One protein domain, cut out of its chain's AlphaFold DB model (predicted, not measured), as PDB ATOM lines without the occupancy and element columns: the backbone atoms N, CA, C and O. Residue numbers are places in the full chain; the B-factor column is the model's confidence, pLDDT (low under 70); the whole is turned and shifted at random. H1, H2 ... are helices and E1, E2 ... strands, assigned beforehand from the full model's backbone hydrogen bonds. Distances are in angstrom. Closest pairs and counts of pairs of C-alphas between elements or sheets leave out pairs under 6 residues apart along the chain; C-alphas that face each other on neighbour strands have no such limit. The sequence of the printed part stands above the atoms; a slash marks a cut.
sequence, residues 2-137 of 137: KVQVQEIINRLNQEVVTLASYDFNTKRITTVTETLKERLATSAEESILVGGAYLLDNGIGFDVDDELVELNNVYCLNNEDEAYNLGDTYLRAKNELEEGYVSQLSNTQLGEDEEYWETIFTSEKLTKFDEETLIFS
ATOM      1  N   LYS A   2     -20.439  -2.369  13.399       59.25
ATOM      2  CA  LYS A   2     -19.203  -1.699  13.893       59.25
ATOM      3  C   LYS A   2     -18.206  -2.594  14.667       59.25
ATOM      4  O   LYS A   2     -17.023  -2.294  14.707       59.25
ATOM      5  N   VAL A   3     -18.685  -3.678  15.285       67.25
ATOM      6  CA  VAL A   3     -17.882  -4.536  16.179       67.25
ATOM      7  C   VAL A   3     -16.776  -5.287  15.423       67.25
ATOM      8  O   VAL A   3     -15.646  -5.320  15.888       67.25
ATOM      9  N   GLN A   4     -17.067  -5.800  14.225       86.44
ATOM     10  CA  GLN A   4     -16.132  -6.637  13.468       86.44
ATOM     11  C   GLN A   4     -14.919  -5.853  12.942       86.44
ATOM     12  O   GLN A   4     -13.790  -6.313  13.069       86.44
ATOM     13  N   VAL A   5     -15.132  -4.653  12.392       94.06
ATOM     14  CA  VAL A   5     -14.041  -3.800  11.882       94.06
ATOM     15  C   VAL A   5     -13.099  -3.396  13.012       94.06
ATOM     16  O   VAL A   5     -11.883  -3.518  12.886       94.06
ATOM     17  N   GLN A   6     -13.657  -2.984  14.154       95.06
ATOM     18  CA  GLN A   6     -12.845  -2.607  15.307       95.06
ATOM     19  C   GLN A   6     -12.057  -3.796  15.870       95.06
ATOM     20  O   GLN A   6     -10.917  -3.625  16.292       95.06
ATOM     21  N   GLU A   7     -12.626  -5.004  15.864       95.25
ATOM     22  CA  GLU A   7     -11.908  -6.225  16.242       95.25
ATOM     23  C   GLU A   7     -10.729  -6.516  15.304       95.25
ATOM     24  O   GLU A   7      -9.654  -6.878  15.787       95.25
ATOM     25  N   ILE A   8     -10.892  -6.321  13.991       96.00
ATOM     26  CA  ILE A   8      -9.800  -6.474  13.019       96.00
ATOM     27  C   ILE A   8      -8.701  -5.442  13.289       96.00
ATOM     28  O   ILE A   8      -7.546  -5.830  13.444       96.00
ATOM     29  N   ILE A   9      -9.057  -4.161  13.425       96.56
ATOM     30  CA  ILE A   9      -8.110  -3.074  13.724       96.56
ATOM     31  C   ILE A   9      -7.348  -3.353  15.020       96.56
ATOM     32  O   ILE A   9      -6.129  -3.228  15.062       96.56
ATOM     33  N   ASN A  10      -8.048  -3.764  16.081       97.19
ATOM     34  CA  ASN A  10      -7.419  -4.065  17.365       97.19
ATOM     35  C   ASN A  10      -6.426  -5.225  17.260       97.19
ATOM     36  O   ASN A  10      -5.371  -5.164  17.883       97.19
ATOM     37  N   ARG A  11      -6.752  -6.264  16.480       96.25
ATOM     38  CA  ARG A  11      -5.840  -7.388  16.232       96.25
ATOM     39  C   ARG A  11      -4.624  -6.957  15.420       96.25
ATOM     40  O   ARG A  11      -3.515  -7.261  15.831       96.25
ATOM     41  N   LEU A  12      -4.824  -6.226  14.323       94.44
ATOM     42  CA  LEU A  12      -3.734  -5.720  13.482       94.44
ATOM     43  C   LEU A  12      -2.788  -4.816  14.274       94.44
ATOM     44  O   LEU A  12      -1.586  -5.030  14.255       94.44
ATOM     45  N   ASN A  13      -3.323  -3.878  15.058       95.19
ATOM     46  CA  ASN A  13      -2.537  -2.979  15.907       95.19
ATOM     47  C   ASN A  13      -1.669  -3.698  16.954       95.19
ATOM     48  O   ASN A  13      -0.769  -3.073  17.507       95.19
ATOM     49  N   GLN A  14      -1.958  -4.964  17.267       95.25
ATOM     50  CA  GLN A  14      -1.184  -5.796  18.193       95.25
ATOM     51  C   GLN A  14      -0.189  -6.720  17.482       95.25
ATOM     52  O   GLN A  14       0.595  -7.382  18.164       95.25
ATOM     53  N   GLU A  15      -0.222  -6.800  16.148       91.62
ATOM     54  CA  GLU A  15       0.758  -7.577  15.395       91.62
ATOM     55  C   GLU A  15       2.155  -7.033  15.668       91.62
ATOM     56  O   GLU A  15       2.375  -5.821  15.691       91.62
ATOM     57  N   VAL A  16       3.092  -7.949  15.883       89.69
ATOM     58  CA  VAL A  16       4.502  -7.604  16.017       89.69
ATOM     59  C   VAL A  16       5.067  -7.402  14.623       89.69
ATOM     60  O   VAL A  16       4.921  -8.274  13.761       89.69
ATOM     61  N   VAL A  17       5.739  -6.276  14.442       84.25
ATOM     62  CA  VAL A  17       6.476  -5.948  13.231       84.25
ATOM     63  C   VAL A  17       7.932  -5.683  13.580       84.25
ATOM     64  O   VAL A  17       8.263  -5.223  14.678       84.25
ATOM     65  N   THR A  18       8.809  -5.997  12.643       81.75
ATOM     66  CA  THR A  18      10.230  -5.692  12.716       81.75
ATOM     67  C   THR A  18      10.558  -4.735  11.585       81.75
ATOM     68  O   THR A  18      10.406  -5.087  10.419       81.75
ATOM     69  N   LEU A  19      10.997  -3.530  11.934       80.19
ATOM     70  CA  LEU A  19      11.625  -2.603  11.005       80.19
ATOM     71  C   LEU A  19      13.112  -2.941  10.932       80.19
ATOM     72  O   LEU A  19      13.791  -2.986  11.962       80.19
ATOM     73  N   ALA A  20      13.619  -3.163   9.730       77.62
ATOM     74  CA  ALA A  20      15.044  -3.240   9.458       77.62
ATOM     75  C   ALA A  20      15.452  -2.031   8.617       77.62
ATOM     76  O   ALA A  20      14.854  -1.801   7.575       77.62
ATOM     77  N   SER A  21      16.478  -1.300   9.051       77.06
ATOM     78  CA  SER A  21      17.031  -0.145   8.333       77.06
ATOM     79  C   SER A  21      18.520  -0.343   8.095       77.06
ATOM     80  O   SER A  21      19.242  -0.780   8.998       77.06
ATOM     81  N   TYR A  22      18.987  -0.015   6.896       76.06
ATOM     82  CA  TYR A  22      20.391  -0.065   6.520       76.06
ATOM     83  C   TYR A  22      20.963   1.343   6.318       76.06
ATOM     84  O   TYR A  22      20.485   2.126   5.500       76.06
ATOM     85  N   ASP A  23      22.021   1.638   7.068       76.19
ATOM     86  CA  ASP A  23      22.779   2.885   6.995       76.19
ATOM     87  C   ASP A  23      23.973   2.699   6.046       76.19
ATOM     88  O   ASP A  23      24.877   1.898   6.320       76.19
ATOM     89  N   PHE A  24      23.996   3.451   4.941       73.56
ATOM     90  CA  PHE A  24      25.039   3.356   3.911       73.56
ATOM     91  C   PHE A  24      26.361   4.003   4.332       73.56
ATOM     92  O   PHE A  24      27.432   3.569   3.893       73.56
ATOM     93  N   ASN A  25      26.316   4.983   5.236       78.56
ATOM     94  CA  ASN A  25      27.498   5.646   5.775       78.56
ATOM     95  C   ASN A  25      28.260   4.722   6.730       78.56
ATOM     96  O   ASN A  25      29.491   4.625   6.672       78.56
ATOM     97  N   THR A  26      27.547   4.025   7.619       82.25
ATOM     98  CA  THR A  26      28.163   3.129   8.612       82.25
ATOM     99  C   THR A  26      28.206   1.664   8.186       82.25
ATOM    100  O   THR A  26      28.908   0.875   8.831       82.25
ATOM    101  N   LYS A  27      27.516   1.301   7.097       76.44
ATOM    102  CA  LYS A  27      27.323  -0.075   6.609       76.44
ATOM    103  C   LYS A  27      26.726  -1.002   7.666       76.44
ATOM    104  O   LYS A  27      27.190  -2.131   7.860       76.44
ATOM    105  N   ARG A  28      25.746  -0.513   8.427       77.62
ATOM    106  CA  ARG A  28      25.126  -1.254   9.538       77.62
ATOM    107  C   ARG A  28      23.634  -1.404   9.330       77.62
ATOM    108  O   ARG A  28      22.966  -0.478   8.896       77.62
ATOM    109  N   ILE A  29      23.132  -2.571   9.725       76.06
ATOM    110  CA  ILE A  29      21.700  -2.828   9.845       76.06
ATOM    111  C   ILE A  29      21.301  -2.570  11.294       76.06
ATOM    112  O   ILE A  29      21.893  -3.147  12.215       76.06
ATOM    113  N   THR A  30      20.283  -1.743  11.486       78.00
ATOM    114  CA  THR A  30      19.591  -1.577  12.763       78.00
ATOM    115  C   THR A  30      18.219  -2.220  12.647       78.00
ATOM    116  O   THR A  30      17.565  -2.099  11.616       78.00
ATOM    117  N   THR A  31      17.789  -2.923  13.694       79.81
ATOM    118  CA  THR A  31      16.439  -3.487  13.752       79.81
ATOM    119  C   THR A  31      15.689  -2.983  14.972       79.81
ATOM    120  O   THR A  31      16.247  -2.902  16.072       79.81
ATOM    121  N   VAL A  32      14.418  -2.657  14.771       84.56
ATOM    122  CA  VAL A  32      13.475  -2.260  15.816       84.56
ATOM    123  C   VAL A  32      12.280  -3.198  15.734       84.56
ATOM    124  O   VAL A  32      11.713  -3.394  14.667       84.56
ATOM    125  N   THR A  33      11.925  -3.818  16.857       86.19
ATOM    126  CA  THR A  33      10.722  -4.650  16.963       86.19
ATOM    127  C   THR A  33       9.705  -3.912  17.810       86.19
ATOM    128  O   THR A  33       9.995  -3.547  18.951       86.19
ATOM    129  N   GLU A  34       8.518  -3.723  17.260       88.44
ATOM    130  CA  GLU A  34       7.437  -2.941  17.852       88.44
ATOM    131  C   GLU A  34       6.077  -3.500  17.416       88.44
ATOM    132  O   GLU A  34       5.992  -4.491  16.682       88.44
ATOM    133  N   THR A  35       4.990  -2.919  17.906       92.25
ATOM    134  CA  THR A  35       3.650  -3.234  17.397       92.25
ATOM    135  C   THR A  35       3.377  -2.495  16.090       92.25
ATOM    136  O   THR A  35       3.885  -1.395  15.881       92.25
ATOM    137  N   LEU A  36       2.502  -3.028  15.232       90.56
ATOM    138  CA  LEU A  36       2.079  -2.332  14.010       90.56
ATOM    139  C   LEU A  36       1.565  -0.917  14.313       90.56
ATOM    140  O   LEU A  36       1.824   0.012  13.557       90.56
ATOM    141  N   LYS A  37       0.864  -0.735  15.438       93.06
ATOM    142  CA  LYS A  37       0.383   0.584  15.858       93.06
ATOM    143  C   LYS A  37       1.527   1.575  16.081       93.06
ATOM    144  O   LYS A  37       1.415   2.725  15.669       93.06
ATOM    145  N   GLU A  38       2.578   1.152  16.779       90.75
ATOM    146  CA  GLU A  38       3.758   1.987  17.034       90.75
ATOM    147  C   GLU A  38       4.498   2.278  15.727       90.75
ATOM    148  O   GLU A  38       4.828   3.435  15.461       90.75
ATOM    149  N   ARG A  39       4.623   1.268  14.857       86.81
ATOM    150  CA  ARG A  39       5.271   1.412  13.553       86.81
ATOM    151  C   ARG A  39       4.564   2.419  12.657       86.81
ATOM    152  O   ARG A  39       5.235   3.259  12.066       86.81
ATOM    153  N   LEU A  40       3.236   2.342  12.548       87.69
ATOM    154  CA  LEU A  40       2.452   3.283  11.744       87.69
ATOM    155  C   LEU A  40       2.550   4.708  12.312       87.69
ATOM    156  O   LEU A  40       2.767   5.648  11.563       87.69
ATOM    157  N   ALA A  41       2.512   4.871  13.639       87.94
ATOM    158  CA  ALA A  41       2.645   6.182  14.280       87.94
ATOM    159  C   ALA A  41       4.048   6.810  14.154       87.94
ATOM    160  O   ALA A  41       4.207   7.998  14.416       87.94
ATOM    161  N   THR A  42       5.066   6.016  13.817       82.50
ATOM    162  CA  THR A  42       6.464   6.451  13.665       82.50
ATOM    163  C   THR A  42       6.948   6.389  12.213       82.50
ATOM    164  O   THR A  42       8.135   6.591  11.949       82.50
ATOM    165  N   SER A  43       6.063   6.101  11.252       78.50
ATOM    166  CA  SER A  43       6.352   6.325   9.833       78.50
ATOM    167  C   SER A  43       6.339   7.833   9.527       78.50
ATOM    168  O   SER A  43       5.763   8.607  10.286       78.50
ATOM    169  N   ALA A  44       6.961   8.282   8.430       73.62
ATOM    170  CA  ALA A  44       6.874   9.690   7.994       73.62
ATOM    171  C   ALA A  44       5.438  10.112   7.692       73.62
ATOM    172  O   ALA A  44       5.086  11.272   7.869       73.62
ATOM    173  N   GLU A  45       4.633   9.155   7.244       78.25
ATOM    174  CA  GLU A  45       3.216   9.328   6.948       78.25
ATOM    175  C   GLU A  45       2.359   9.370   8.229       78.25
ATOM    176  O   GLU A  45       1.154   9.601   8.147       78.25
ATOM    177  N   GLU A  46       2.949   9.093   9.406       85.88
ATOM    178  CA  GLU A  46       2.309   9.059  10.733       85.88
ATOM    179  C   GLU A  46       0.930   8.372  10.716       85.88
ATOM    180  O   GLU A  46      -0.066   8.865  11.254       85.88
ATOM    181  N   SER A  47       0.859   7.229  10.033       88.62
ATOM    182  CA  SER A  47      -0.406   6.610   9.662       88.62
ATOM    183  C   SER A  47      -1.143   5.961  10.838       88.62
ATOM    184  O   SER A  47      -0.576   5.611  11.877       88.62
ATOM    185  N   ILE A  48      -2.444   5.727  10.657       93.19
ATOM    186  CA  ILE A  48      -3.304   5.000  11.596       93.19
ATOM    187  C   ILE A  48      -4.282   4.072  10.871       93.19
ATOM    188  O   ILE A  48      -4.689   4.314   9.738       93.19
ATOM    189  N   LEU A  49      -4.723   3.019  11.564       94.25
ATOM    190  CA  LEU A  49      -5.815   2.172  11.086       94.25
ATOM    191  C   LEU A  49      -7.172   2.712  11.544       94.25
ATOM    192  O   LEU A  49      -7.409   2.891  12.743       94.25
ATOM    193  N   VAL A  50      -8.088   2.890  10.596       94.81
ATOM    194  CA  VAL A  50      -9.455   3.373  10.831       94.81
ATOM    195  C   VAL A  50     -10.478   2.507  10.095       94.81
ATOM    196  O   VAL A  50     -10.142   1.720   9.217       94.81
ATOM    197  N   GLY A  51     -11.749   2.601  10.484       94.62
ATOM    198  CA  GLY A  51     -12.848   1.953   9.758       94.62
ATOM    199  C   GLY A  51     -13.553   2.930   8.822       94.62
ATOM    200  O   GLY A  51     -13.524   4.134   9.067       94.62
ATOM    201  N   GLY A  52     -14.284   2.435   7.819       92.50
ATOM    202  CA  GLY A  52     -14.991   3.307   6.864       92.50
ATOM    203  C   GLY A  52     -15.970   4.301   7.505       92.50
ATOM    204  O   GLY A  52     -16.132   5.417   7.025       92.50
ATOM    205  N   ALA A  53     -16.571   3.950   8.648       91.69
ATOM    206  CA  ALA A  53     -17.412   4.883   9.403       91.69
ATOM    207  C   ALA A  53     -16.643   6.128   9.885       91.69
ATOM    208  O   ALA A  53     -17.200   7.217   9.870       91.69
ATOM    209  N   TYR A  54     -15.377   5.973  10.286       93.19
ATOM    210  CA  TYR A  54     -14.534   7.097  10.692       93.19
ATOM    211  C   TYR A  54     -14.262   8.030   9.510       93.19
ATOM    212  O   TYR A  54     -14.381   9.241   9.662       93.19
ATOM    213  N   LEU A  55     -13.943   7.477   8.336       91.62
ATOM    214  CA  LEU A  55     -13.688   8.277   7.135       91.62
ATOM    215  C   LEU A  55     -14.927   9.092   6.739       91.62
ATOM    216  O   LEU A  55     -14.837  10.304   6.568       91.62
ATOM    217  N   LEU A  56     -16.102   8.454   6.708       90.06
ATOM    218  CA  LEU A  56     -17.367   9.132   6.404       90.06
ATOM    219  C   LEU A  56     -17.721  10.221   7.426       90.06
ATOM    220  O   LEU A  56     -18.151  11.303   7.031       90.06
ATOM    221  N   ASP A  57     -17.532   9.953   8.722       91.06
ATOM    222  CA  ASP A  57     -17.824  10.918   9.789       91.06
ATOM    223  C   ASP A  57     -16.892  12.149   9.726       91.06
ATOM    224  O   ASP A  57     -17.287  13.233  10.159       91.06
ATOM    225  N   ASN A  58     -15.686  12.002   9.160       88.81
ATOM    226  CA  ASN A  58     -14.705  13.084   8.991       88.81
ATOM    227  C   ASN A  58     -14.668  13.674   7.569       88.81
ATOM    228  O   ASN A  58     -13.917  14.612   7.325       88.81
ATOM    229  N   GLY A  59     -15.488  13.173   6.638       85.81
ATOM    230  CA  GLY A  59     -15.505  13.645   5.250       85.81
ATOM    231  C   GLY A  59     -14.238  13.308   4.457       85.81
ATOM    232  O   GLY A  59     -13.946  13.991   3.480       85.81
ATOM    233  N   ILE A  60     -13.507  12.274   4.877       83.44
ATOM    234  CA  ILE A  60     -12.292  11.796   4.219       83.44
ATOM    235  C   ILE A  60     -12.700  10.830   3.101       83.44
ATOM    236  O   ILE A  60     -13.445   9.873   3.336       83.44
ATOM    237  N   GLY A  61     -12.244  11.111   1.882       70.62
ATOM    238  CA  GLY A  61     -12.499  10.311   0.684       70.62
ATOM    239  C   GLY A  61     -11.202   9.828   0.044       70.62
ATOM    240  O   GLY A  61     -10.122  10.028   0.588       70.62
ATOM    241  N   PHE A  62     -11.319   9.193  -1.118       69.56
ATOM    242  CA  PHE A  62     -10.163   8.843  -1.940       69.56
ATOM    243  C   PHE A  62      -9.910   9.956  -2.957       69.56
ATOM    244  O   PHE A  62     -10.865  10.533  -3.474       69.56
ATOM    245  N   ASP A  63      -8.641  10.221  -3.275       57.62
ATOM    246  CA  ASP A  63      -8.249  11.159  -4.345       57.62
ATOM    247  C   ASP A  63      -8.628  10.630  -5.748       57.62
ATOM    248  O   ASP A  63      -8.676  11.360  -6.734       57.62
ATOM    249  N   VAL A  64      -8.958   9.337  -5.851       56.50
ATOM    250  CA  VAL A  64      -9.390   8.698  -7.098       56.50
ATOM    251  C   VAL A  64     -10.921   8.668  -7.162       56.50
ATOM    252  O   VAL A  64     -11.563   7.953  -6.394       56.50
ATOM    253  N   ASP A  65     -11.487   9.418  -8.113       54.16
ATOM    254  CA  ASP A  65     -12.920   9.749  -8.295       54.16
ATOM    255  C   ASP A  65     -13.940   8.575  -8.294       54.16
ATOM    256  O   ASP A  65     -15.148   8.821  -8.290       54.16
ATOM    257  N   ASP A  66     -13.506   7.309  -8.275       55.56
ATOM    258  CA  ASP A  66     -14.371   6.132  -8.459       55.56
ATOM    259  C   ASP A  66     -14.464   5.181  -7.245       55.56
ATOM    260  O   ASP A  66     -15.267   4.241  -7.274       55.56
ATOM    261  N   GLU A  67     -13.694   5.384  -6.167       70.25
ATOM    262  CA  GLU A  67     -13.749   4.490  -4.999       70.25
ATOM    263  C   GLU A  67     -14.692   5.038  -3.911       70.25
ATOM    264  O   GLU A  67     -14.554   6.155  -3.417       70.25
ATOM    265  N   LEU A  68     -15.709   4.253  -3.543       81.56
ATOM    266  CA  LEU A  68     -16.643   4.600  -2.468       81.56
ATOM    267  C   LEU A  68     -16.153   4.028  -1.137       81.56
ATOM    268  O   LEU A  68     -15.708   2.883  -1.061       81.56
ATOM    269  N   VAL A  69     -16.302   4.801  -0.059       87.44
ATOM    270  CA  VAL A  69     -15.975   4.330   1.292       87.44
ATOM    271  C   VAL A  69     -16.959   3.238   1.728       87.44
ATOM    272  O   VAL A  69     -18.166   3.458   1.861       87.44
ATOM    273  N   GLU A  70     -16.420   2.057   2.011       90.38
ATOM    274  CA  GLU A  70     -17.124   0.865   2.473       90.38
ATOM    275  C   GLU A  70     -17.124   0.819   4.009       90.38
ATOM    276  O   GLU A  70     -16.085   0.729   4.663       90.38
ATOM    277  N   LEU A  71     -18.309   0.828   4.626       90.62
ATOM    278  CA  LEU A  71     -18.458   0.859   6.092       90.62
ATOM    279  C   LEU A  71     -17.810  -0.325   6.827       90.62
ATOM    280  O   LEU A  71     -17.512  -0.213   8.019       90.62
ATOM    281  N   ASN A  72     -17.656  -1.460   6.144       91.12
ATOM    282  CA  ASN A  72     -17.128  -2.698   6.716       91.12
ATOM    283  C   ASN A  72     -15.632  -2.897   6.459       91.12
ATOM    284  O   ASN A  72     -15.088  -3.913   6.891       91.12
ATOM    285  N   ASN A  73     -14.972  -1.950   5.792       93.19
ATOM    286  CA  ASN A  73     -13.557  -2.065   5.486       93.19
ATOM    287  C   ASN A  73     -12.698  -1.387   6.552       93.19
ATOM    288  O   ASN A  73     -13.112  -0.435   7.230       93.19
ATOM    289  N   VAL A  74     -11.490  -1.918   6.683       93.75
ATOM    290  CA  VAL A  74     -10.367  -1.291   7.365       93.75
ATOM    291  C   VAL A  74      -9.609  -0.447   6.353       93.75
ATOM    292  O   VAL A  74      -9.454  -0.831   5.194       93.75
ATOM    293  N   TYR A  75      -9.120   0.691   6.817       92.25
ATOM    294  CA  TYR A  75      -8.355   1.647   6.044       92.25
ATOM    295  C   TYR A  75      -7.061   1.993   6.768       92.25
ATOM    296  O   TYR A  75      -7.057   2.075   7.998       92.25
ATOM    297  N   CYS A  76      -5.990   2.216   6.010       91.19
ATOM    298  CA  CYS A  76      -4.816   2.938   6.489       91.19
ATOM    299  C   CYS A  76      -4.988   4.410   6.110       91.19
ATOM    300  O   CYS A  76      -5.259   4.695   4.949       91.19
ATOM    301  N   LEU A  77      -4.882   5.314   7.075       90.69
ATOM    302  CA  LEU A  77      -5.028   6.757   6.888       90.69
ATOM    303  C   LEU A  77      -3.710   7.432   7.274       90.69
ATOM    304  O   LEU A  77      -3.255   7.205   8.396       90.69
ATOM    305  N   ASN A  78      -3.109   8.224   6.386       86.94
ATOM    306  CA  ASN A  78      -1.917   9.020   6.702       86.94
ATOM    307  C   ASN A  78      -2.275  10.405   7.275       86.94
ATOM    308  O   ASN A  78      -3.447  10.765   7.418       86.94
ATOM    309  N   ASN A  79      -1.254  11.176   7.643       86.00
ATOM    310  CA  ASN A  79      -1.387  12.541   8.157       86.00
ATOM    311  C   ASN A  79      -1.794  13.586   7.097       86.00
ATOM    312  O   ASN A  79      -2.120  14.713   7.473       86.00
ATOM    313  N   GLU A  80      -1.823  13.216   5.814       85.25
ATOM    314  CA  GLU A  80      -2.316  14.041   4.699       85.25
ATOM    315  C   GLU A  80      -3.793  13.762   4.349       85.25
ATOM    316  O   GLU A  80      -4.299  14.252   3.343       85.25
ATOM    317  N   ASP A  81      -4.507  13.020   5.205       84.81
ATOM    318  CA  ASP A  81      -5.897  12.584   5.012       84.81
ATOM    319  C   ASP A  81      -6.109  11.668   3.783       84.81
ATOM    320  O   ASP A  81      -7.226  11.521   3.283       84.81
ATOM    321  N   GLU A  82      -5.067  10.978   3.319       84.81
ATOM    322  CA  GLU A  82      -5.177   9.958   2.279       84.81
ATOM    323  C   GLU A  82      -5.538   8.600   2.886       84.81
ATOM    324  O   GLU A  82      -4.834   8.049   3.740       84.81
ATOM    325  N   ALA A  83      -6.659   8.039   2.431       87.62
ATOM    326  CA  ALA A  83      -7.154   6.750   2.887       87.62
ATOM    327  C   ALA A  83      -6.864   5.634   1.876       87.62
ATOM    328  O   ALA A  83      -7.213   5.725   0.703       87.62
ATOM    329  N   TYR A  84      -6.325   4.520   2.365       87.19
ATOM    330  CA  TYR A  84      -5.999   3.333   1.579       87.19
ATOM    331  C   TYR A  84      -6.837   2.147   2.042       87.19
ATOM    332  O   TYR A  84      -6.843   1.793   3.223       87.19
ATOM    333  N   ASN A  85      -7.569   1.529   1.116       89.94
ATOM    334  CA  ASN A  85      -8.487   0.432   1.400       89.94
ATOM    335  C   ASN A  85      -7.743  -0.886   1.657       89.94
ATOM    336  O   ASN A  85      -7.177  -1.471   0.741       89.94
ATOM    337  N   LEU A  86      -7.806  -1.392   2.890       90.25
ATOM    338  CA  LEU A  86      -7.191  -2.670   3.272       90.25
ATOM    339  C   LEU A  86      -8.174  -3.852   3.164       90.25
ATOM    340  O   LEU A  86      -7.793  -5.016   3.283       90.25
ATOM    341  N   GLY A  87      -9.462  -3.581   2.945       91.31
ATOM    342  CA  GLY A  87     -10.516  -4.589   2.849       91.31
ATOM    343  C   GLY A  87     -11.205  -4.936   4.173       91.31
ATOM    344  O   GLY A  87     -11.043  -4.280   5.198       91.31
ATOM    345  N   ASP A  88     -12.037  -5.974   4.136       93.12
ATOM    346  CA  ASP A  88     -13.064  -6.304   5.139       93.12
ATOM    347  C   ASP A  88     -12.704  -7.484   6.059       93.12
ATOM    348  O   ASP A  88     -13.453  -7.841   6.975       93.12
ATOM    349  N   THR A  89     -11.551  -8.115   5.834       94.50
ATOM    350  CA  THR A  89     -11.076  -9.252   6.628       94.50
ATOM    351  C   THR A  89      -9.667  -9.012   7.144       94.50
ATOM    352  O   THR A  89      -8.860  -8.344   6.506       94.50
ATOM    353  N   TYR A  90      -9.347  -9.623   8.287       93.56
ATOM    354  CA  TYR A  90      -8.007  -9.553   8.871       93.56
ATOM    355  C   TYR A  90      -6.913 -10.024   7.899       93.56
ATOM    356  O   TYR A  90      -5.900  -9.351   7.779       93.56
ATOM    357  N   LEU A  91      -7.115 -11.150   7.199       91.94
ATOM    358  CA  LEU A  91      -6.095 -11.692   6.292       91.94
ATOM    359  C   LEU A  91      -5.872 -10.770   5.091       91.94
ATOM    360  O   LEU A  91      -4.731 -10.508   4.744       91.94
ATOM    361  N   ARG A  92      -6.947 -10.246   4.491       90.75
ATOM    362  CA  ARG A  92      -6.818  -9.298   3.382       90.75
ATOM    363  C   ARG A  92      -6.086  -8.034   3.824       90.75
ATOM    364  O   ARG A  92      -5.112  -7.665   3.189       90.75
ATOM    365  N   ALA A  93      -6.497  -7.447   4.948       90.94
ATOM    366  CA  ALA A  93      -5.872  -6.232   5.450       90.94
ATOM    367  C   ALA A  93      -4.398  -6.434   5.812       90.94
ATOM    368  O   ALA A  93      -3.576  -5.578   5.509       90.94
ATOM    369  N   LYS A  94      -4.054  -7.580   6.410       88.81
ATOM    370  CA  LYS A  94      -2.665  -7.951   6.686       88.81
ATOM    371  C   LYS A  94      -1.847  -8.102   5.399       88.81
ATOM    372  O   LYS A  94      -0.774  -7.525   5.320       88.81
ATOM    373  N   ASN A  95      -2.372  -8.790   4.387       85.12
ATOM    374  CA  ASN A  95      -1.678  -8.948   3.108       85.12
ATOM    375  C   ASN A  95      -1.462  -7.601   2.394       85.12
ATOM    376  O   ASN A  95      -0.390  -7.374   1.851       85.12
ATOM    377  N   GLU A  96      -2.438  -6.688   2.423       85.69
ATOM    378  CA  GLU A  96      -2.278  -5.336   1.851       85.69
ATOM    379  C   GLU A  96      -1.208  -4.512   2.590       85.69
ATOM    380  O   GLU A  96      -0.492  -3.725   1.974       85.69
ATOM    381  N   LEU A  97      -1.071  -4.711   3.905       84.25
ATOM    382  CA  LEU A  97      -0.015  -4.095   4.715       84.25
ATOM    383  C   LEU A  97       1.372  -4.711   4.448       84.25
ATOM    384  O   LEU A  97       2.370  -4.009   4.571       84.25
ATOM    385  N   GLU A  98       1.437  -5.998   4.097       78.06
ATOM    386  CA  GLU A  98       2.680  -6.721   3.784       78.06
ATOM    387  C   GLU A  98       3.169  -6.461   2.347       78.06
ATOM    388  O   GLU A  98       4.343  -6.171   2.132       78.06
ATOM    389  N   GLU A  99       2.281  -6.553   1.357       69.69
ATOM    390  CA  GLU A  99       2.643  -6.617  -0.068       69.69
ATOM    391  C   GLU A  99       2.216  -5.376  -0.871       69.69
ATOM    392  O   GLU A  99       2.708  -5.149  -1.978       69.69
ATOM    393  N   GLY A 100       1.268  -4.591  -0.350       58.88
ATOM    394  CA  GLY A 100       0.623  -3.501  -1.078       58.88
ATOM    395  C   GLY A 100       1.382  -2.174  -1.035       58.88
ATOM    396  O   GLY A 100       2.439  -2.035  -0.424       58.88
ATOM    397  N   TYR A 101       0.783  -1.139  -1.635       55.22
ATOM    398  CA  TYR A 101       1.266   0.251  -1.553       55.22
ATOM    399  C   TYR A 101       1.402   0.734  -0.095       55.22
ATOM    400  O   TYR A 101       2.243   1.564   0.229       55.22
ATOM    401  N   VAL A 102       0.634   0.140   0.821       56.31
ATOM    402  CA  VAL A 102       0.683   0.447   2.254       56.31
ATOM    403  C   VAL A 102       1.943  -0.104   2.935       56.31
ATOM    404  O   VAL A 102       2.382   0.453   3.944       56.31
ATOM    405  N   SER A 103       2.607  -1.109   2.352       58.09
ATOM    406  CA  SER A 103       3.962  -1.471   2.779       58.09
ATOM    407  C   SER A 103       4.917  -0.291   2.564       58.09
ATOM    408  O   SER A 103       5.759  -0.041   3.415       58.09
ATOM    409  N   GLN A 104       4.717   0.527   1.520       55.56
ATOM    410  CA  GLN A 104       5.494   1.750   1.278       55.56
ATOM    411  C   GLN A 104       5.122   2.880   2.249       55.56
ATOM    412  O   GLN A 104       6.009   3.544   2.764       55.56
ATOM    413  N   LEU A 105       3.845   3.050   2.598       51.44
ATOM    414  CA  LEU A 105       3.415   4.047   3.600       51.44
ATOM    415  C   LEU A 105       3.905   3.714   5.020       51.44
ATOM    416  O   LEU A 105       4.197   4.594   5.832       51.44
ATOM    417  N   SER A 106       4.042   2.420   5.313       49.75
ATOM    418  CA  SER A 106       4.709   1.918   6.516       49.75
ATOM    419  C   SER A 106       6.225   1.762   6.346       49.75
ATOM    420  O   SER A 106       6.891   1.380   7.299       49.75
ATOM    421  N   ASN A 107       6.810   2.106   5.195       49.66
ATOM    422  CA  ASN A 107       8.248   2.082   4.923       49.66
ATOM    423  C   ASN A 107       8.722   3.499   4.588       49.66
ATOM    424  O   ASN A 107       8.664   3.965   3.461       49.66
ATOM    425  N   THR A 108       9.284   4.179   5.573       51.47
ATOM    426  CA  THR A 108       9.675   5.584   5.454       51.47
ATOM    427  C   THR A 108      11.140   5.770   5.080       51.47
ATOM    428  O   THR A 108      11.984   5.258   5.809       51.47
ATOM    429  N   GLN A 109      11.452   6.601   4.067       48.69
ATOM    430  CA  GLN A 109      12.806   7.168   3.951       48.69
ATOM    431  C   GLN A 109      13.014   8.175   5.085       48.69
ATOM    432  O   GLN A 109      12.476   9.283   5.044       48.69
ATOM    433  N   LEU A 110      13.771   7.808   6.117       45.59
ATOM    434  CA  LEU A 110      14.187   8.743   7.162       45.59
ATOM    435  C   LEU A 110      15.494   9.434   6.734       45.59
ATOM    436  O   LEU A 110      16.556   9.219   7.307       45.59
ATOM    437  N   GLY A 111      15.401  10.305   5.726       49.25
ATOM    438  CA  GLY A 111      16.502  11.172   5.284       49.25
ATOM    439  C   GLY A 111      17.384  10.604   4.167       49.25
ATOM    440  O   GLY A 111      17.209   9.477   3.726       49.25
ATOM    441  N   GLU A 112      18.325  11.423   3.680       53.28
ATOM    442  CA  GLU A 112      19.198  11.096   2.534       53.28
ATOM    443  C   GLU A 112      20.303  10.065   2.864       53.28
ATOM    444  O   GLU A 112      20.958   9.573   1.952       53.28
ATOM    445  N   ASP A 113      20.518   9.746   4.147       56.22
ATOM    446  CA  ASP A 113      21.652   8.940   4.641       56.22
ATOM    447  C   ASP A 113      21.302   7.467   4.963       56.22
ATOM    448  O   ASP A 113      22.195   6.628   5.132       56.22
ATOM    449  N   GLU A 114      20.012   7.140   5.053       59.12
ATOM    450  CA  GLU A 114      19.486   5.772   5.097       59.12
ATOM    451  C   GLU A 114      18.887   5.513   3.711       59.12
ATOM    452  O   GLU A 114      17.972   6.229   3.326       59.12
ATOM    453  N   GLU A 115      19.396   4.560   2.915       61.12
ATOM    454  CA  GLU A 115      18.879   4.346   1.540       61.12
ATOM    455  C   GLU A 115      17.990   3.088   1.410       61.12
ATOM    456  O   GLU A 115      17.395   2.878   0.353       61.12
ATOM    457  N   TYR A 116      17.856   2.251   2.457       63.19
ATOM    458  CA  TYR A 116      16.990   1.060   2.414       63.19
ATOM    459  C   TYR A 116      16.438   0.625   3.782       63.19
ATOM    460  O   TYR A 116      17.182   0.516   4.760       63.19
ATOM    461  N   TRP A 117      15.142   0.308   3.833       70.00
ATOM    462  CA  TRP A 117      14.448  -0.229   5.007       70.00
ATOM    463  C   TRP A 117      13.232  -1.073   4.600       70.00
ATOM    464  O   TRP A 117      12.651  -0.879   3.532       70.00
ATOM    465  N   GLU A 118      12.818  -1.982   5.481       71.50
ATOM    466  CA  GLU A 118      11.639  -2.833   5.293       71.50
ATOM    467  C   GLU A 118      10.940  -3.110   6.632       71.50
ATOM    468  O   GLU A 118      11.584  -3.406   7.642       71.50
ATOM    469  N   THR A 119       9.611  -3.020   6.629       72.12
ATOM    470  CA  THR A 119       8.730  -3.423   7.727       72.12
ATOM    471  C   THR A 119       8.207  -4.819   7.460       72.12
ATOM    472  O   THR A 119       7.571  -5.078   6.442       72.12
ATOM    473  N   ILE A 120       8.438  -5.710   8.413       74.06
ATOM    474  CA  ILE A 120       8.184  -7.135   8.246       74.06
ATOM    475  C   ILE A 120       7.285  -7.571   9.380       74.06
ATOM    476  O   ILE A 120       7.641  -7.450  10.553       74.06
ATOM    477  N   PHE A 121       6.104  -8.075   9.047       76.44
ATOM    478  CA  PHE A 121       5.272  -8.739  10.039       76.44
ATOM    479  C   PHE A 121       6.011  -9.974  10.538       76.44
ATOM    480  O   PHE A 121       6.610 -10.687   9.739       76.44
ATOM    481  N   THR A 122       5.916 -10.242  11.843       64.56
ATOM    482  CA  THR A 122       6.667 -11.239  12.634       64.56
ATOM    483  C   THR A 122       7.844 -10.671  13.438       64.56
ATOM    484  O   THR A 122       8.383  -9.594  13.200       64.56
ATOM    485  N   SER A 123       8.219 -11.432  14.468       55.28
ATOM    486  CA  SER A 123       9.330 -11.143  15.378       55.28
ATOM    487  C   SER A 123      10.669 -11.713  14.898       55.28
ATOM    488  O   SER A 123      11.589 -11.872  15.707       55.28
ATOM    489  N   GLU A 124      10.767 -12.155  13.643       57.19
ATOM    490  CA  GLU A 124      11.999 -12.758  13.147       57.19
ATOM    491  C   GLU A 124      13.060 -11.679  12.916       57.19
ATOM    492  O   GLU A 124      12.831 -10.663  12.266       57.19
ATOM    493  N   LYS A 125      14.255 -11.903  13.471       50.12
ATOM    494  CA  LYS A 125      15.431 -11.112  13.111       50.12
ATOM    495  C   LYS A 125      15.852 -11.549  11.719       50.12
ATOM    496  O   LYS A 125      16.518 -12.577  11.603       50.12
ATOM    497  N   LEU A 126      15.487 -10.784  10.697       55.66
ATOM    498  CA  LEU A 126      16.054 -11.018   9.380       55.66
ATOM    499  C   LEU A 126      17.570 -10.840   9.418       55.66
ATOM    500  O   LEU A 126      18.117  -9.910  10.024       55.66
ATOM    501  N   THR A 127      18.244 -11.801   8.805       51.47
ATOM    502  CA  THR A 127      19.683 -11.802   8.605       51.47
ATOM    503  C   THR A 127      20.033 -11.100   7.291       51.47
ATOM    504  O   THR A 127      19.215 -10.959   6.396       51.47
ATOM    505  N   LYS A 128      21.254 -10.554   7.274       53.94
ATOM    506  CA  LYS A 128      22.036 -10.048   6.138       53.94
ATOM    507  C   LYS A 128      21.266  -9.365   4.983       53.94
ATOM    508  O   LYS A 128      20.760 -10.015   4.081       53.94
ATOM    509  N   PHE A 129      21.339  -8.036   4.954       59.25
ATOM    510  CA  PHE A 129      21.086  -7.237   3.753       59.25
ATOM    511  C   PHE A 129      22.185  -7.491   2.706       59.25
ATOM    512  O   PHE A 129      23.378  -7.434   3.032       59.25
ATOM    513  N   ASP A 130      21.795  -7.799   1.472       65.56
ATOM    514  CA  ASP A 130      22.692  -7.920   0.323       65.56
ATOM    515  C   ASP A 130      22.744  -6.592  -0.452       65.56
ATOM    516  O   ASP A 130      21.780  -6.213  -1.110       65.56
ATOM    517  N   GLU A 131      23.889  -5.898  -0.393       62.06
ATOM    518  CA  GLU A 131      24.111  -4.623  -1.096       62.06
ATOM    519  C   GLU A 131      24.013  -4.753  -2.634       62.06
ATOM    520  O   GLU A 131      23.696  -3.771  -3.300       62.06
ATOM    521  N   GLU A 132      24.289  -5.926  -3.226       68.50
ATOM    522  CA  GLU A 132      24.259  -6.104  -4.692       68.50
ATOM    523  C   GLU A 132      22.841  -6.313  -5.229       68.50
ATOM    524  O   GLU A 132      22.543  -5.940  -6.366       68.50
ATOM    525  N   THR A 133      21.975  -6.933  -4.427       66.88
ATOM    526  CA  THR A 133      20.624  -7.329  -4.844       66.88
ATOM    527  C   THR A 133      19.512  -6.561  -4.132       66.88
ATOM    528  O   THR A 133      18.371  -6.625  -4.583       66.88
ATOM    529  N   LEU A 134      19.843  -5.788  -3.093       61.50
ATOM    530  CA  LEU A 134      18.925  -4.989  -2.273       61.50
ATOM    531  C   LEU A 134      17.807  -5.829  -1.627       61.50
ATOM    532  O   LEU A 134      16.650  -5.417  -1.603       61.50
ATOM    533  N   ILE A 135      18.152  -7.018  -1.118       59.41
ATOM    534  CA  ILE A 135      17.221  -7.941  -0.441       59.41
ATOM    535  C   ILE A 135      17.738  -8.349   0.945       59.41
ATOM    536  O   ILE A 135      18.949  -8.395   1.177       59.41
ATOM    537  N   PHE A 136      16.825  -8.698   1.854       58.44
ATOM    538  CA  PHE A 136      17.144  -9.353   3.129       58.44
ATOM    539  C   PHE A 136      17.105 -10.889   2.997       58.44
ATOM    540  O   PHE A 136      16.228 -11.431   2.319       58.44
ATOM    541  N   SER A 137      18.048 -11.601   3.637       58.12
ATOM    542  CA  SER A 137      18.155 -13.077   3.605       58.12
ATOM    543  C   SER A 137      18.681 -13.706   4.901       58.12
ATOM    544  O   SER A 137      19.833 -13.405   5.302       58.12
TER     545      SER A 137
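Overview. This is residues 2 to 137 of the 137 residues of an uncharacterized protein of Lactobacillus equi DSM 15833 = JCM 10991 (UniProt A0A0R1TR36). Two small antiparallel sheets stand one after the other along an elongated body: the short-stranded sheet E3 E4 E5 has H1 and H4 on one face and H3 on the other, and the long-stranded sheet E2 E1 E6 reaches out at the other end. H2 and H5 sit between the two sheets, and the tail of residues 122 to 137 follows E6 and folds back on itself, residues 129 to 130 pairing antiparallel with 135 to 136. The 136 printed residues include five named helices and six named strands, in the order H1 E1 E2 H2 E3 H3 E4 E5 H4 H5 E6, a mixed class. The whole is compact by its radius of gyration of the C-alphas, 15.9 A, with spans of 47 by 27 by 22 A.

Along the chain. H1, residues 2 to 12, begins at C-alpha 2 (-19.203, -1.699, 13.893) and is 16.0 A long. E1, residues 16 to 23, is 22.9 A long, and E2, residues 28 to 35, is 23.0 A long from C-alpha 28 at (25.126, -1.254, 9.538). H2 is residues 36 to 41, E3 residues 48 to 51, H3 residues 52 to 58, E4 residues 74 to 77 and E5 residues 83 to 87. H4, residues 90 to 99, is 14.2 A long; H5 is residues 101 to 105. E6, residues 114 to 121, is 20.9 A long and ends at C-alpha 121 (5.272, -8.739, 10.039).

Arrangement. In the sheet E2 E1 E6, twisted with C-alphas up to 4.3 A off its best plane, E1 and E2 form a hairpin with N 19 and O 32 2.8 A apart. E1 and E6 are antiparallel, with N 20 and O 118 2.9 A apart. H2 is on this sheet, its C-alpha of Leu 36 5.7 A from that of Val 17, and is also on the sheet E3 E4 E5, where the closest C-alphas of H2 and E3, Leu 40 and Ile 48, are 6.0 A apart. In that sheet E3 and E4 are antiparallel, with N 48 and O 77 2.8 A apart, and E4 and E5 form a hairpin with N 76 and O 84 2.9 A apart. H1 runs along its strands at a height over the sheet of 7.6 A. H4, on the same face, lies over E5, the closest C-alphas being Leu 86 and Ala 93, 4.4 A apart. H1 and H4 touch at Ile 8 and Tyr 90, C-alphas 5.5 A apart, at a steep tilt of 43 degrees, the same way. H3 is on the opposite face. H5 only grazes both sheets. In H1, H2, H3, H4 and H5 every O i to N i+4 pair is within hydrogen-bond range.

Size, cuts and confidence. The C-alphas farthest apart, Lys 2 and Asn 25, are 48.0 A apart. The printed part has no cut, and the link from H3 to E4, 15 residues, is long. The mean pLDDT of the printed part is 77.8; residues 2 to 3, 62 to 66, 99 to 116 and 122 to 137 are under 70.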